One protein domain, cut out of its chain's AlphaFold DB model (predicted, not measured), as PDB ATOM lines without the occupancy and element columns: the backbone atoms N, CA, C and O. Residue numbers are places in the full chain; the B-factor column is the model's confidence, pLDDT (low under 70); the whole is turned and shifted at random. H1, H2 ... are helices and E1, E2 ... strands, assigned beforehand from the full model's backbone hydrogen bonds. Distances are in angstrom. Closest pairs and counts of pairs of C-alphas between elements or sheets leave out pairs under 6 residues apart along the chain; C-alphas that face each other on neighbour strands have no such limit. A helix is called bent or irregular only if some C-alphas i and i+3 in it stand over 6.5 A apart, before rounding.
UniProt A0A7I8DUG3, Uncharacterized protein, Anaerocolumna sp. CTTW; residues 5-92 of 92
ATOM      1  N   LYS A   5     102.660 287.504 152.896       95.75
ATOM      2  CA  LYS A   5     103.834 288.253 153.351       95.75
ATOM      3  C   LYS A   5     104.435 287.555 154.560       95.75
ATOM      4  O   LYS A   5     103.704 287.165 155.461       95.75
ATOM      5  N   ILE A   6     105.757 287.433 154.592       96.88
ATOM      6  CA  ILE A   6     106.487 286.955 155.769       96.88
ATOM      7  C   ILE A   6     107.122 288.169 156.430       96.88
ATOM      8  O   ILE A   6     107.762 288.981 155.757       96.88
ATOM      9  N   ARG A   7     106.912 288.316 157.735       96.88
ATOM     10  CA  ARG A   7     107.433 289.426 158.533       96.88
ATOM     11  C   ARG A   7     108.045 288.900 159.817       96.88
ATOM     12  O   ARG A   7     107.582 287.894 160.352       96.88
ATOM     13  N   LEU A   8     109.069 289.606 160.287       97.88
ATOM     14  CA  LEU A   8     109.551 289.440 161.649       97.88
ATOM     15  C   LEU A   8     108.426 289.835 162.614       97.88
ATOM     16  O   LEU A   8     107.696 290.798 162.354       97.88
ATOM     17  N   GLU A   9     108.269 289.062 163.677       97.12
ATOM     18  CA  GLU A   9     107.315 289.335 164.739       97.12
ATOM     19  C   GLU A   9     107.737 290.571 165.546       97.12
ATOM     20  O   GLU A   9     108.897 290.720 165.920       97.12
ATOM     21  N   GLU A  10     106.785 291.456 165.836       96.56
ATOM     22  CA  GLU A  10     106.968 292.595 166.738       96.56
ATOM     23  C   GLU A  10     106.009 292.456 167.933       96.56
ATOM     24  O   GLU A  10     105.001 291.757 167.842       96.56
ATOM     25  N   GLU A  11     106.246 293.168 169.040       95.62
ATOM     26  CA  GLU A  11     105.405 293.071 170.255       95.62
ATOM     27  C   GLU A  11     103.903 293.272 169.986       95.62
ATOM     28  O   GLU A  11     103.046 292.621 170.586       95.62
ATOM     29  N   LYS A  12     103.566 294.142 169.027       96.00
ATOM     30  CA  LYS A  12     102.178 294.407 168.609       96.00
ATOM     31  C   LYS A  12     101.469 293.176 168.018       96.00
ATOM     32  O   LYS A  12     100.239 293.155 167.954       96.00
ATOM     33  N   ASP A  13     102.234 292.187 167.563       95.81
ATOM     34  CA  ASP A  13     101.758 290.972 166.905       95.81
ATOM     35  C   ASP A  13     101.611 289.798 167.896       95.81
ATOM     36  O   ASP A  13     100.821 288.886 167.632       95.81
ATOM     37  N   PHE A  14     102.261 289.853 169.071       95.00
ATOM     38  CA  PHE A  14     102.341 288.746 170.041       95.00
ATOM     39  C   PHE A  14     100.982 288.155 170.398       95.00
ATOM     40  O   PHE A  14     100.784 286.942 170.333       95.00
ATOM     41  N   ARG A  15     100.013 289.021 170.713       94.19
ATOM     42  CA  ARG A  15      98.660 288.591 171.073       94.19
ATOM     43  C   ARG A  15      97.985 287.818 169.942       94.19
ATOM     44  O   ARG A  15      97.363 286.791 170.193       94.19
ATOM     45  N   LYS A  16      98.099 288.299 168.702       94.75
ATOM     46  CA  LYS A  16      97.482 287.639 167.542       94.75
ATOM     47  C   LYS A  16      98.149 286.295 167.262       94.75
ATOM     48  O   LYS A  16      97.454 285.333 166.943       94.75
ATOM     49  N   VAL A  17      99.472 286.227 167.412       94.88
ATOM     50  CA  VAL A  17     100.242 284.984 167.295       94.88
ATOM     51  C   VAL A  17      99.814 283.974 168.363       94.88
ATOM     52  O   VAL A  17      99.525 282.827 168.041       94.88
ATOM     53  N   GLU A  18      99.676 284.382 169.621       92.44
ATOM     54  CA  GLU A  18      99.209 283.483 170.686       92.44
ATOM     55  C   GLU A  18      97.759 283.027 170.480       92.44
ATOM     56  O   GLU A  18      97.434 281.862 170.720       92.44
ATOM     57  N   GLU A  19      96.882 283.906 169.987       91.06
ATOM     58  CA  GLU A  19      95.488 283.578 169.681       91.06
ATOM     59  C   GLU A  19      95.368 282.546 168.544       91.06
ATOM     60  O   GLU A  19      94.598 281.584 168.676       91.06
ATOM     61  N   ILE A  20      96.135 282.698 167.454       91.19
ATOM     62  CA  ILE A  20      96.125 281.730 166.345       91.19
ATOM     63  C   ILE A  20      96.802 280.420 166.747       91.19
ATOM     64  O   ILE A  20      96.254 279.352 166.476       91.19
ATOM     65  N   THR A  21      97.911 280.489 167.486       89.50
ATOM     66  CA  THR A  21      98.585 279.328 168.071       89.50
ATOM     67  C   THR A  21      97.623 278.540 168.944       89.50
ATOM     68  O   THR A  21      97.414 277.350 168.725       89.50
ATOM     69  N   ARG A  22      96.947 279.200 169.892       87.19
ATOM     70  CA  ARG A  22      95.941 278.549 170.734       87.19
ATOM     71  C   ARG A  22      94.876 277.882 169.871       87.19
ATOM     72  O   ARG A  22      94.541 276.731 170.123       87.19
ATOM     73  N   SER A  23      94.370 278.569 168.851       86.12
ATOM     74  CA  SER A  23      93.318 278.045 167.971       86.12
ATOM     75  C   SER A  23      93.767 276.812 167.177       86.12
ATOM     76  O   SER A  23      93.020 275.838 167.108       86.12
ATOM     77  N   ALA A  24      94.998 276.804 166.654       85.31
ATOM     78  CA  ALA A  24      95.584 275.665 165.938       85.31
ATOM     79  C   ALA A  24      95.711 274.410 166.822       85.31
ATOM     80  O   ALA A  24      95.673 273.277 166.340       85.31
ATOM     81  N   PHE A  25      95.818 274.620 168.131       80.56
ATOM     82  CA  PHE A  25      96.202 273.610 169.104       80.56
ATOM     83  C   PHE A  25      95.115 273.274 170.142       80.56
ATOM     84  O   PHE A  25      95.333 272.399 170.982       80.56
ATOM     85  N   SER A  26      93.931 273.898 170.067       76.88
ATOM     86  CA  SER A  26      92.808 273.714 171.012       76.88
ATOM     87  C   SER A  26      91.678 272.810 170.495       76.88
ATOM     88  O   SER A  26      90.528 272.959 170.907       76.88
ATOM     89  N   TYR A  27      91.953 271.876 169.580       75.44
ATOM     90  CA  TYR A  27      90.904 271.008 169.033       75.44
ATOM     91  C   TYR A  27      90.543 269.829 169.972       75.44
ATOM     92  O   TYR A  27      91.422 269.274 170.645       75.44
ATOM     93  N   PRO A  28      89.259 269.409 170.021       70.81
ATOM     94  CA  PRO A  28      88.811 268.290 170.850       70.81
ATOM     95  C   PRO A  28      89.534 266.981 170.526       70.81
ATOM     96  O   PRO A  28      89.792 266.662 169.365       70.81
ATOM     97  N   GLY A  29      89.843 266.202 171.560       69.62
ATOM     98  CA  GLY A  29      90.520 264.914 171.416       69.62
ATOM     99  C   GLY A  29      92.020 265.016 171.146       69.62
ATOM    100  O   GLY A  29      92.659 263.990 170.962       69.62
ATOM    101  N   ARG A  30      92.619 266.213 171.146       72.19
ATOM    102  CA  ARG A  30      94.071 266.369 171.011       72.19
ATOM    103  C   ARG A  30      94.845 265.676 172.131       72.19
ATOM    104  O   ARG A  30      95.738 264.880 171.863       72.19
ATOM    105  N   VAL A  31      94.471 265.962 173.376       65.38
ATOM    106  CA  VAL A  31      95.087 265.353 174.563       65.38
ATOM    107  C   VAL A  31      94.790 263.852 174.600       65.38
ATOM    108  O   VAL A  31      95.698 263.054 174.802       65.38
ATOM    109  N   GLU A  32      93.544 263.459 174.314       68.25
ATOM    110  CA  GLU A  32      93.127 262.050 174.309       68.25
ATOM    111  C   GLU A  32      93.802 261.211 173.213       68.25
ATOM    112  O   GLU A  32      94.171 260.069 173.466       68.25
ATOM    113  N   ARG A  33      93.960 261.743 171.993       66.25
ATOM    114  CA  ARG A  33      94.529 261.008 170.846       66.25
ATOM    115  C   ARG A  33      96.047 261.089 170.787       66.25
ATOM    116  O   ARG A  33      96.680 260.153 170.312       66.25
ATOM    117  N   GLY A  34      96.614 262.219 171.198       61.38
ATOM    118  CA  GLY A  34      98.043 262.477 171.092       61.38
ATOM    119  C   GLY A  34      98.836 262.031 172.312       61.38
ATOM    120  O   GLY A  34     100.043 261.870 172.190       61.38
ATOM    121  N   GLY A  35      98.208 261.906 173.494       56.50
ATOM    122  CA  GLY A  35      98.916 261.736 174.778       56.50
ATOM    123  C   GLY A  35      99.907 262.869 175.100       56.50
ATOM    124  O   GLY A  35     100.599 262.837 176.113       56.50
ATOM    125  N   ILE A  36      99.974 263.862 174.217       54.53
ATOM    126  CA  ILE A  36     100.916 264.963 174.138       54.53
ATOM    127  C   ILE A  36     100.031 266.171 173.861       54.53
ATOM    128  O   ILE A  36      99.423 266.293 172.795       54.53
ATOM    129  N   GLY A  37      99.872 267.027 174.859       56.09
ATOM    130  CA  GLY A  37      99.041 268.208 174.717       56.09
ATOM    131  C   GLY A  37      98.821 268.880 176.053       56.09
ATOM    132  O   GLY A  37      98.156 268.345 176.935       56.09
ATOM    133  N   CYS A  38      99.370 270.078 176.177       56.91
ATOM    134  CA  CYS A  38      98.976 271.019 177.203       56.91
ATOM    135  C   CYS A  38      97.916 271.947 176.585       56.91
ATOM    136  O   CYS A  38      98.155 272.467 175.491       56.91
ATOM    137  N   PRO A  39      96.769 272.220 177.239       62.19
ATOM    138  CA  PRO A  39      95.826 273.242 176.759       62.19
ATOM    139  C   PRO A  39      96.473 274.639 176.663       62.19
ATOM    140  O   PRO A  39      95.931 275.549 176.035       62.19
ATOM    141  N   PHE A  40      97.658 274.799 177.252       68.06
ATOM    142  CA  PHE A  40      98.450 276.015 177.279       68.06
ATOM    143  C   PHE A  40      99.577 276.026 176.241       68.06
ATOM    144  O   PHE A  40     100.586 276.659 176.469       68.06
ATOM    145  N   GLU A  41      99.483 275.360 175.090       74.00
ATOM    146  CA  GLU A  41     100.600 275.407 174.123       74.00
ATOM    147  C   GLU A  41     100.932 276.799 173.573       74.00
ATOM    148  O   GLU A  41     102.076 277.061 173.221       74.00
ATOM    149  N   HIS A  42      99.975 277.724 173.580       76.38
ATOM    150  CA  HIS A  42     100.258 279.138 173.322       76.38
ATOM    151  C   HIS A  42     101.209 279.761 174.352       76.38
ATOM    152  O   HIS A  42     101.970 280.658 174.007       76.38
ATOM    153  N   TRP A  43     101.232 279.235 175.580       83.31
ATOM    154  CA  TRP A  43     102.198 279.608 176.610       83.31
ATOM    155  C   TRP A  43     103.632 279.264 176.209       83.31
ATOM    156  O   TRP A  43     104.544 279.982 176.588       83.31
ATOM    157  N   MET A  44     103.846 278.213 175.405       87.50
ATOM    158  CA  MET A  44     105.187 277.884 174.910       87.50
ATOM    159  C   MET A  44     105.755 279.036 174.083       87.50
ATOM    160  O   MET A  44     106.907 279.406 174.263       87.50
ATOM    161  N   VAL A  45     104.938 279.643 173.220       91.69
ATOM    162  CA  VAL A  45     105.367 280.794 172.418       91.69
ATOM    163  C   VAL A  45     105.708 281.981 173.312       91.69
ATOM    164  O   VAL A  45     106.723 282.631 173.091       91.69
ATOM    165  N   HIS A  46     104.903 282.237 174.345       92.12
ATOM    166  CA  HIS A  46     105.193 283.279 175.330       92.12
ATOM    167  C   HIS A  46     106.539 283.042 176.035       92.12
ATOM    168  O   HIS A  46     107.414 283.899 175.966       92.12
ATOM    169  N   VAL A  47     106.743 281.853 176.615       92.12
ATOM    170  CA  VAL A  47     107.985 281.489 177.321       92.12
ATOM    171  C   VAL A  47     109.195 281.531 176.393       92.12
ATOM    172  O   VAL A  47     110.247 282.023 176.784       92.12
ATOM    173  N   LEU A  48     109.059 281.063 175.149       93.50
ATOM    174  CA  LEU A  48     110.144 281.136 174.174       93.50
ATOM    175  C   LEU A  48     110.562 282.585 173.922       93.50
ATOM    176  O   LEU A  48     111.750 282.841 173.834       93.50
ATOM    177  N   ARG A  49     109.645 283.553 173.850       93.88
ATOM    178  CA  ARG A  49     110.053 284.957 173.668       93.88
ATOM    179  C   ARG A  49     110.834 285.521 174.859       93.88
ATOM    180  O   ARG A  49     111.641 286.421 174.648       93.88
ATOM    181  N   GLU A  50     110.583 285.031 176.072       92.56
ATOM    182  CA  GLU A  50     111.215 285.544 177.295       92.56
ATOM    183  C   GLU A  50     112.545 284.853 177.627       92.56
ATOM    184  O   GLU A  50     113.480 285.524 178.059       92.56
ATOM    185  N   GLU A  51     112.643 283.539 177.412       93.31
ATOM    186  CA  GLU A  51     113.737 282.731 177.969       93.31
ATOM    187  C   GLU A  51     114.755 282.260 176.911       93.31
ATOM    188  O   GLU A  51     115.944 282.546 177.033       93.31
ATOM    189  N   ASP A  52     114.311 281.556 175.860       93.44
ATOM    190  CA  ASP A  52     115.211 280.759 174.992       93.44
ATOM    191  C   ASP A  52     115.096 281.046 173.482       93.44
ATOM    192  O   ASP A  52     115.920 280.602 172.671       93.44
ATOM    193  N   GLY A  53     114.043 281.739 173.069       95.19
ATOM    194  CA  GLY A  53     113.701 282.011 171.683       95.19
ATOM    195  C   GLY A  53     114.543 283.133 171.087       95.19
ATOM    196  O   GLY A  53     114.771 284.184 171.677       95.19
ATOM    197  N   ILE A  54     114.980 282.917 169.854       96.81
ATOM    198  CA  ILE A  54     115.735 283.872 169.059       96.81
ATOM    199  C   ILE A  54     114.715 284.772 168.361       96.81
ATOM    200  O   ILE A  54     114.186 284.420 167.306       96.81
ATOM    201  N   THR A  55     114.413 285.927 168.954       94.69
ATOM    202  CA  THR A  55     113.398 286.875 168.453       94.69
ATOM    203  C   THR A  55     113.713 287.403 167.053       94.69
ATOM    204  O   THR A  55     112.797 287.553 166.248       94.69
ATOM    205  N   ASP A  56     114.996 287.545 166.708       96.69
ATOM    206  CA  ASP A  56     115.472 287.866 165.351       96.69
ATOM    207  C   ASP A  56     115.147 286.775 164.310       96.69
ATOM    208  O   ASP A  56     115.258 287.004 163.105       96.69
ATOM    209  N   LEU A  57     114.731 285.590 164.771       97.06
ATOM    210  CA  LEU A  57     114.239 284.482 163.958       97.06
ATOM    211  C   LEU A  57     112.765 284.136 164.254       97.06
ATOM    212  O   LEU A  57     112.298 283.076 163.838       97.06
ATOM    213  N   SER A  58     112.014 285.006 164.936       97.31
ATOM    214  CA  SER A  58     110.565 284.843 165.111       97.31
ATOM    215  C   SER A  58     109.826 285.469 163.930       97.31
ATOM    216  O   SER A  58     109.833 286.688 163.753       97.31
ATOM    217  N   TYR A  59     109.182 284.648 163.104       97.75
ATOM    218  CA  TYR A  59     108.479 285.101 161.905       97.75
ATOM    219  C   TYR A  59     107.025 284.656 161.907       97.75
ATOM    220  O   TYR A  59     106.683 283.568 162.366       97.75
ATOM    221  N   PHE A  60     106.167 285.457 161.284       97.19
ATOM    222  CA  PHE A  60     104.814 285.043 160.943       97.19
ATOM    223  C   PHE A  60     104.512 285.275 159.465       97.19
ATOM    224  O   PHE A  60     105.088 286.147 158.807       97.19
ATOM    225  N   ALA A  61     103.596 284.464 158.944       96.81
ATOM    226  CA  ALA A  61     103.030 284.616 157.617       96.81
ATOM    227  C   ALA A  61     101.666 285.303 157.725       96.81
ATOM    228  O   ALA A  61     100.809 284.879 158.502       96.81
ATOM    229  N   GLU A  62     101.455 286.342 156.925       95.00
ATOM    230  CA  GLU A  62     100.209 287.097 156.839       95.00
ATOM    231  C   GLU A  62      99.602 286.952 155.444       95.00
ATOM    232  O   GLU A  62     100.263 287.225 154.441       95.00
ATOM    233  N   GLY A  63      98.338 286.541 155.380       94.38
ATOM    234  CA  GLY A  63      97.540 286.480 154.159       94.38
ATOM    235  C   GLY A  63      96.150 287.045 154.428       94.38
ATOM    236  O   GLY A  63      95.563 286.750 155.463       94.38
ATOM    237  N   ASP A  64      95.640 287.889 153.530       91.06
ATOM    238  CA  ASP A  64      94.338 288.562 153.682       91.06
ATOM    239  C   ASP A  64      94.155 289.255 155.049       91.06
ATOM    240  O   ASP A  64      93.094 289.196 155.670       91.06
ATOM    241  N   ASN A  65      95.215 289.919 155.524       87.06
ATOM    242  CA  ASN A  65      95.296 290.591 156.829       87.06
ATOM    243  C   ASN A  65      95.088 289.664 158.045       87.06
ATOM    244  O   ASN A  65      94.765 290.128 159.141       87.06
ATOM    245  N   MET A  66      95.264 288.353 157.865       91.31
ATOM    246  CA  MET A  66      95.225 287.350 158.924       91.31
ATOM    247  C   MET A  66      96.583 286.671 159.058       91.31
ATOM    248  O   MET A  66      97.239 286.362 158.063       91.31
ATOM    249  N   ILE A  67      96.988 286.396 160.298       94.56
ATOM    250  CA  ILE A  67      98.139 285.532 160.552       94.56
ATOM    251  C   ILE A  67      97.727 284.101 160.214       94.56
ATOM    252  O   ILE A  67      96.753 283.584 160.759       94.56
ATOM    253  N   VAL A  68      98.468 283.476 159.305       93.81
ATOM    254  CA  VAL A  68      98.200 282.120 158.798       93.81
ATOM    255  C   VAL A  68      99.270 281.110 159.211       93.81
ATOM    256  O   VAL A  68      99.133 279.920 158.940       93.81
ATOM    257  N   GLY A  69     100.330 281.566 159.877       93.19
ATOM    258  CA  GLY A  69     101.378 280.719 160.431       93.19
ATOM    259  C   GLY A  69     102.390 281.532 161.225       93.19
ATOM    260  O   GLY A  69     102.557 282.727 160.981       93.19
ATOM    261  N   HIS A  70     103.060 280.874 162.161       96.12
ATOM    262  CA  HIS A  70     104.117 281.437 162.995       96.12
ATOM    263  C   HIS A  70     105.222 280.394 163.155       96.12
ATOM    264  O   HIS A  70     104.947 279.196 163.081       96.12
ATOM    265  N   ILE A  71     106.456 280.863 163.293       96.25
ATOM    266  CA  ILE A  71     107.620 280.048 163.613       96.25
ATOM    267  C   ILE A  71     108.543 280.856 164.516       96.25
ATOM    268  O   ILE A  71     108.808 282.030 164.252       96.25
ATOM    269  N   ILE A  72     109.062 280.211 165.552       96.19
ATOM    270  CA  ILE A  72     110.124 280.757 166.396       96.19
ATOM    271  C   ILE A  72     111.205 279.693 166.570       96.19
ATOM    272  O   ILE A  72     110.917 278.496 166.645       96.19
ATOM    273  N   TYR A  73     112.460 280.129 166.589       96.81
ATOM    274  CA  TYR A  73     113.605 279.246 166.781       96.81
ATOM    275  C   TYR A  73     114.195 279.445 168.168       96.81
ATOM    276  O   TYR A  73     114.176 280.557 168.683       96.81
ATOM    277  N   SER A  74     114.776 278.400 168.740       95.75
ATOM    278  CA  SER A  74     115.627 278.486 169.928       95.75
ATOM    279  C   SER A  74     116.939 277.744 169.694       95.75
ATOM    280  O   SER A  74     117.056 276.894 168.800       95.75
ATOM    281  N   ASN A  75     117.952 278.075 170.493       95.06
ATOM    282  CA  ASN A  75     119.181 277.293 170.512       95.06
ATOM    283  C   ASN A  75     118.905 275.932 171.152       95.06
ATOM    284  O   ASN A  75     118.275 275.838 172.203       95.06
ATOM    285  N   ALA A  76     119.411 274.873 170.540       95.12
ATOM    286  CA  ALA A  76     119.343 273.532 171.087       95.12
ATOM    287  C   ALA A  76     120.654 272.794 170.816       95.12
ATOM    288  O   ALA A  76     121.493 273.215 170.017       95.12
ATOM    289  N   ARG A  77     120.846 271.661 171.488       95.56
ATOM    290  CA  ARG A  77     122.004 270.805 171.246       95.56
ATOM    291  C   ARG A  77     121.618 269.340 171.255       95.56
ATOM    292  O   ARG A  77     120.725 268.931 171.991       95.56
ATOM    293  N   VAL A  78     122.316 268.563 170.440       96.50
ATOM    294  CA  VAL A  78     122.249 267.104 170.455       96.50
ATOM    295  C   VAL A  78     123.490 266.594 171.166       96.50
ATOM    296  O   VAL A  78     124.610 266.906 170.758       96.50
ATOM    297  N   GLU A  79     123.276 265.824 172.228       97.50
ATOM    298  CA  GLU A  79     124.332 265.163 172.988       97.50
ATOM    299  C   GLU A  79     124.337 263.675 172.659       97.50
ATOM    300  O   GLU A  79     123.313 262.992 172.715       97.50
ATOM    301  N   THR A  80     125.507 263.180 172.289       96.06
ATOM    302  CA  THR A  80     125.756 261.759 172.043       96.06
ATOM    303  C   THR A  80     126.215 261.073 173.329       96.06
ATOM    304  O   THR A  80     126.692 261.716 174.264       96.06
ATOM    305  N   THR A  81     126.089 259.748 173.395       96.25
ATOM    306  CA  THR A  81     126.465 258.975 174.591       96.25
ATOM    307  C   THR A  81     127.962 259.018 174.903       96.25
ATOM    308  O   THR A  81     128.347 258.796 176.046       96.25
ATOM    309  N   ASP A  82     128.807 259.293 173.908       96.12
ATOM    310  CA  ASP A  82     130.255 259.494 174.038       96.12
ATOM    311  C   ASP A  82     130.643 260.955 174.343       96.12
ATOM    312  O   ASP A  82     131.827 261.274 174.441       96.12
ATOM    313  N   GLY A  83     129.659 261.835 174.563       95.19
ATOM    314  CA  GLY A  83     129.864 263.207 175.034       95.19
ATOM    315  C   GLY A  83     130.123 264.237 173.932       95.19
ATOM    316  O   GLY A  83     130.432 265.389 174.235       95.19
ATOM    317  N   TYR A  84     129.986 263.865 172.658       97.31
ATOM    318  CA  TYR A  84     130.044 264.815 171.549       97.31
ATOM    319  C   TYR A  84     128.762 265.659 171.480       97.31
ATOM    320  O   TYR A  84     127.652 265.125 171.574       97.31
ATOM    321  N   ILE A  85     128.932 266.974 171.300       97.88
ATOM    322  CA  ILE A  85     127.855 267.969 171.280       97.88
ATOM    323  C   ILE A  85     127.757 268.601 169.892       97.88
ATOM    324  O   ILE A  85     128.726 269.175 169.395       97.88
ATOM    325  N   VAL A  86     126.556 268.575 169.312       97.62
ATOM    326  CA  VAL A  86     126.222 269.293 168.075       97.62
ATOM    327  C   VAL A  86     125.248 270.417 168.391       97.62
ATOM    328  O   VAL A  86     124.168 270.164 168.920       97.62
ATOM    329  N   GLN A  87     125.616 271.651 168.047       97.06
ATOM    330  CA  GLN A  87     124.716 272.801 168.134       97.06
ATOM    331  C   GLN A  87     123.704 272.752 166.989       97.06
ATOM    332  O   GLN A  87     124.078 272.543 165.833       97.06
ATOM    333  N   VAL A  88     122.430 272.943 167.310       96.31
ATOM    334  CA  VAL A  88     121.322 272.943 166.353       96.31
ATOM    335  C   VAL A  88     120.353 274.077 166.682       96.31
ATOM    336  O   VAL A  88     120.352 274.614 167.786       96.31
ATOM    337  N   LEU A  89     119.499 274.427 165.725       96.19
ATOM    338  CA  LEU A  89     118.336 275.260 166.000       96.19
ATOM    339  C   LEU A  89     117.113 274.362 166.107       96.19
ATOM    340  O   LEU A  89     116.834 273.572 165.200       96.19
ATOM    341  N   TRP A  90     116.391 274.484 167.213       93.88
ATOM    342  CA  TRP A  90     115.067 273.900 167.329       93.88
ATOM    343  C   TRP A  90     114.039 274.906 166.821       93.88
ATOM    344  O   TRP A  90     114.200 276.108 167.015       93.88
ATOM    345  N   ARG A  91     113.006 274.410 166.138       89.94
ATOM    346  CA  ARG A  91     111.888 275.224 165.660       89.94
ATOM    347  C   ARG A  91     110.611 274.780 166.352       89.94
ATOM    348  O   ARG A  91     110.387 273.570 166.475       89.94
ATOM    349  N   TRP A  92     109.791 275.752 166.714       86.44
ATOM    350  CA  TRP A  92     108.415 275.554 167.142       86.44
ATOM    351  C   TRP A  92     107.464 275.986 166.027       86.44
ATOM    352  O   TRP A  92     107.669 277.100 165.486       86.44
TER     353      TRP A  92
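Overview. This is residues 5 to 92 of the 92 residues of an uncharacterized protein of Anaerocolumna sp. CTTW (UniProt A0A7I8DUG3). A curled, strongly twisted antiparallel sheet has two helices, H1 and H3, side by side over one face, while the E3-E4 hairpin reaches away from them along the longest axis. Short H2 lies away from the sheet, in the loop between H1 and H3. The 88 printed residues hold E1 H1 H2 H3 E2 E3 E4 in this order, with sheet order E1 E2 E3 E4; the class is mixed, helices and strands. The whole is loose, with a radius of gyration of the C-alphas of 15.2 A and spans of 50 by 35 by 21 A.

Along the chain. Find C-alpha 5 at (103.834, 288.253, 153.351), where E1 runs to residue 8. Next come H1, residues 11 to 25, 21.6 A long and irregular, C-alphas 12 and 15 being 7.2 A apart; H2, residues 30 to 34; and H3, residues 41 to 50, 15.0 A. E2, residues 53 to 63, 24.3 A, bends by 74 degrees at residue 56. E3, residues 66 to 79, spans 39.2 A, and E4, residues 85 to 91, ends at C-alpha 91, (111.888, 275.224, 165.660).

Arrangement. Look first at E1 and E2, where N 7 and O 60 are 3.0 A apart, within hydrogen-bond range. E2, E3 and E4 form a meander, each strand the antiparallel neighbour of the one before; its hairpins have N 59 and O 71 at 2.9 A, and N 76 and O 88 at 2.9 A. H3 is on one face of the sheet, in two layers, helix over sheet, at a height of 9.7 A over E2 and E3; its closest C-alphas to E3 are Leu 48 and Ser 74, 7.4 A. H1, on the same face, runs across the strands at a height of 8.4 A, with Val 17 and His 70 the closest C-alphas to E3, 6.8 A. H1 and H3 touch, closest at C-alphas 22 and 42, 5.1 A, at a shallow tilt of 29 degrees, opposite ways. H2 is apart from H3. The O i to N i+4 pair of H2 is within hydrogen-bond range, as are 9 of 11 in H1 and 5 of 6 in H3.

Size, cuts and confidence. The farthest C-alphas, Asp 64 and Asp 82, are 50.5 A apart. The printed part has no cut and no long link; pLDDT is under 70 at residue 29 and residues 31 to 40.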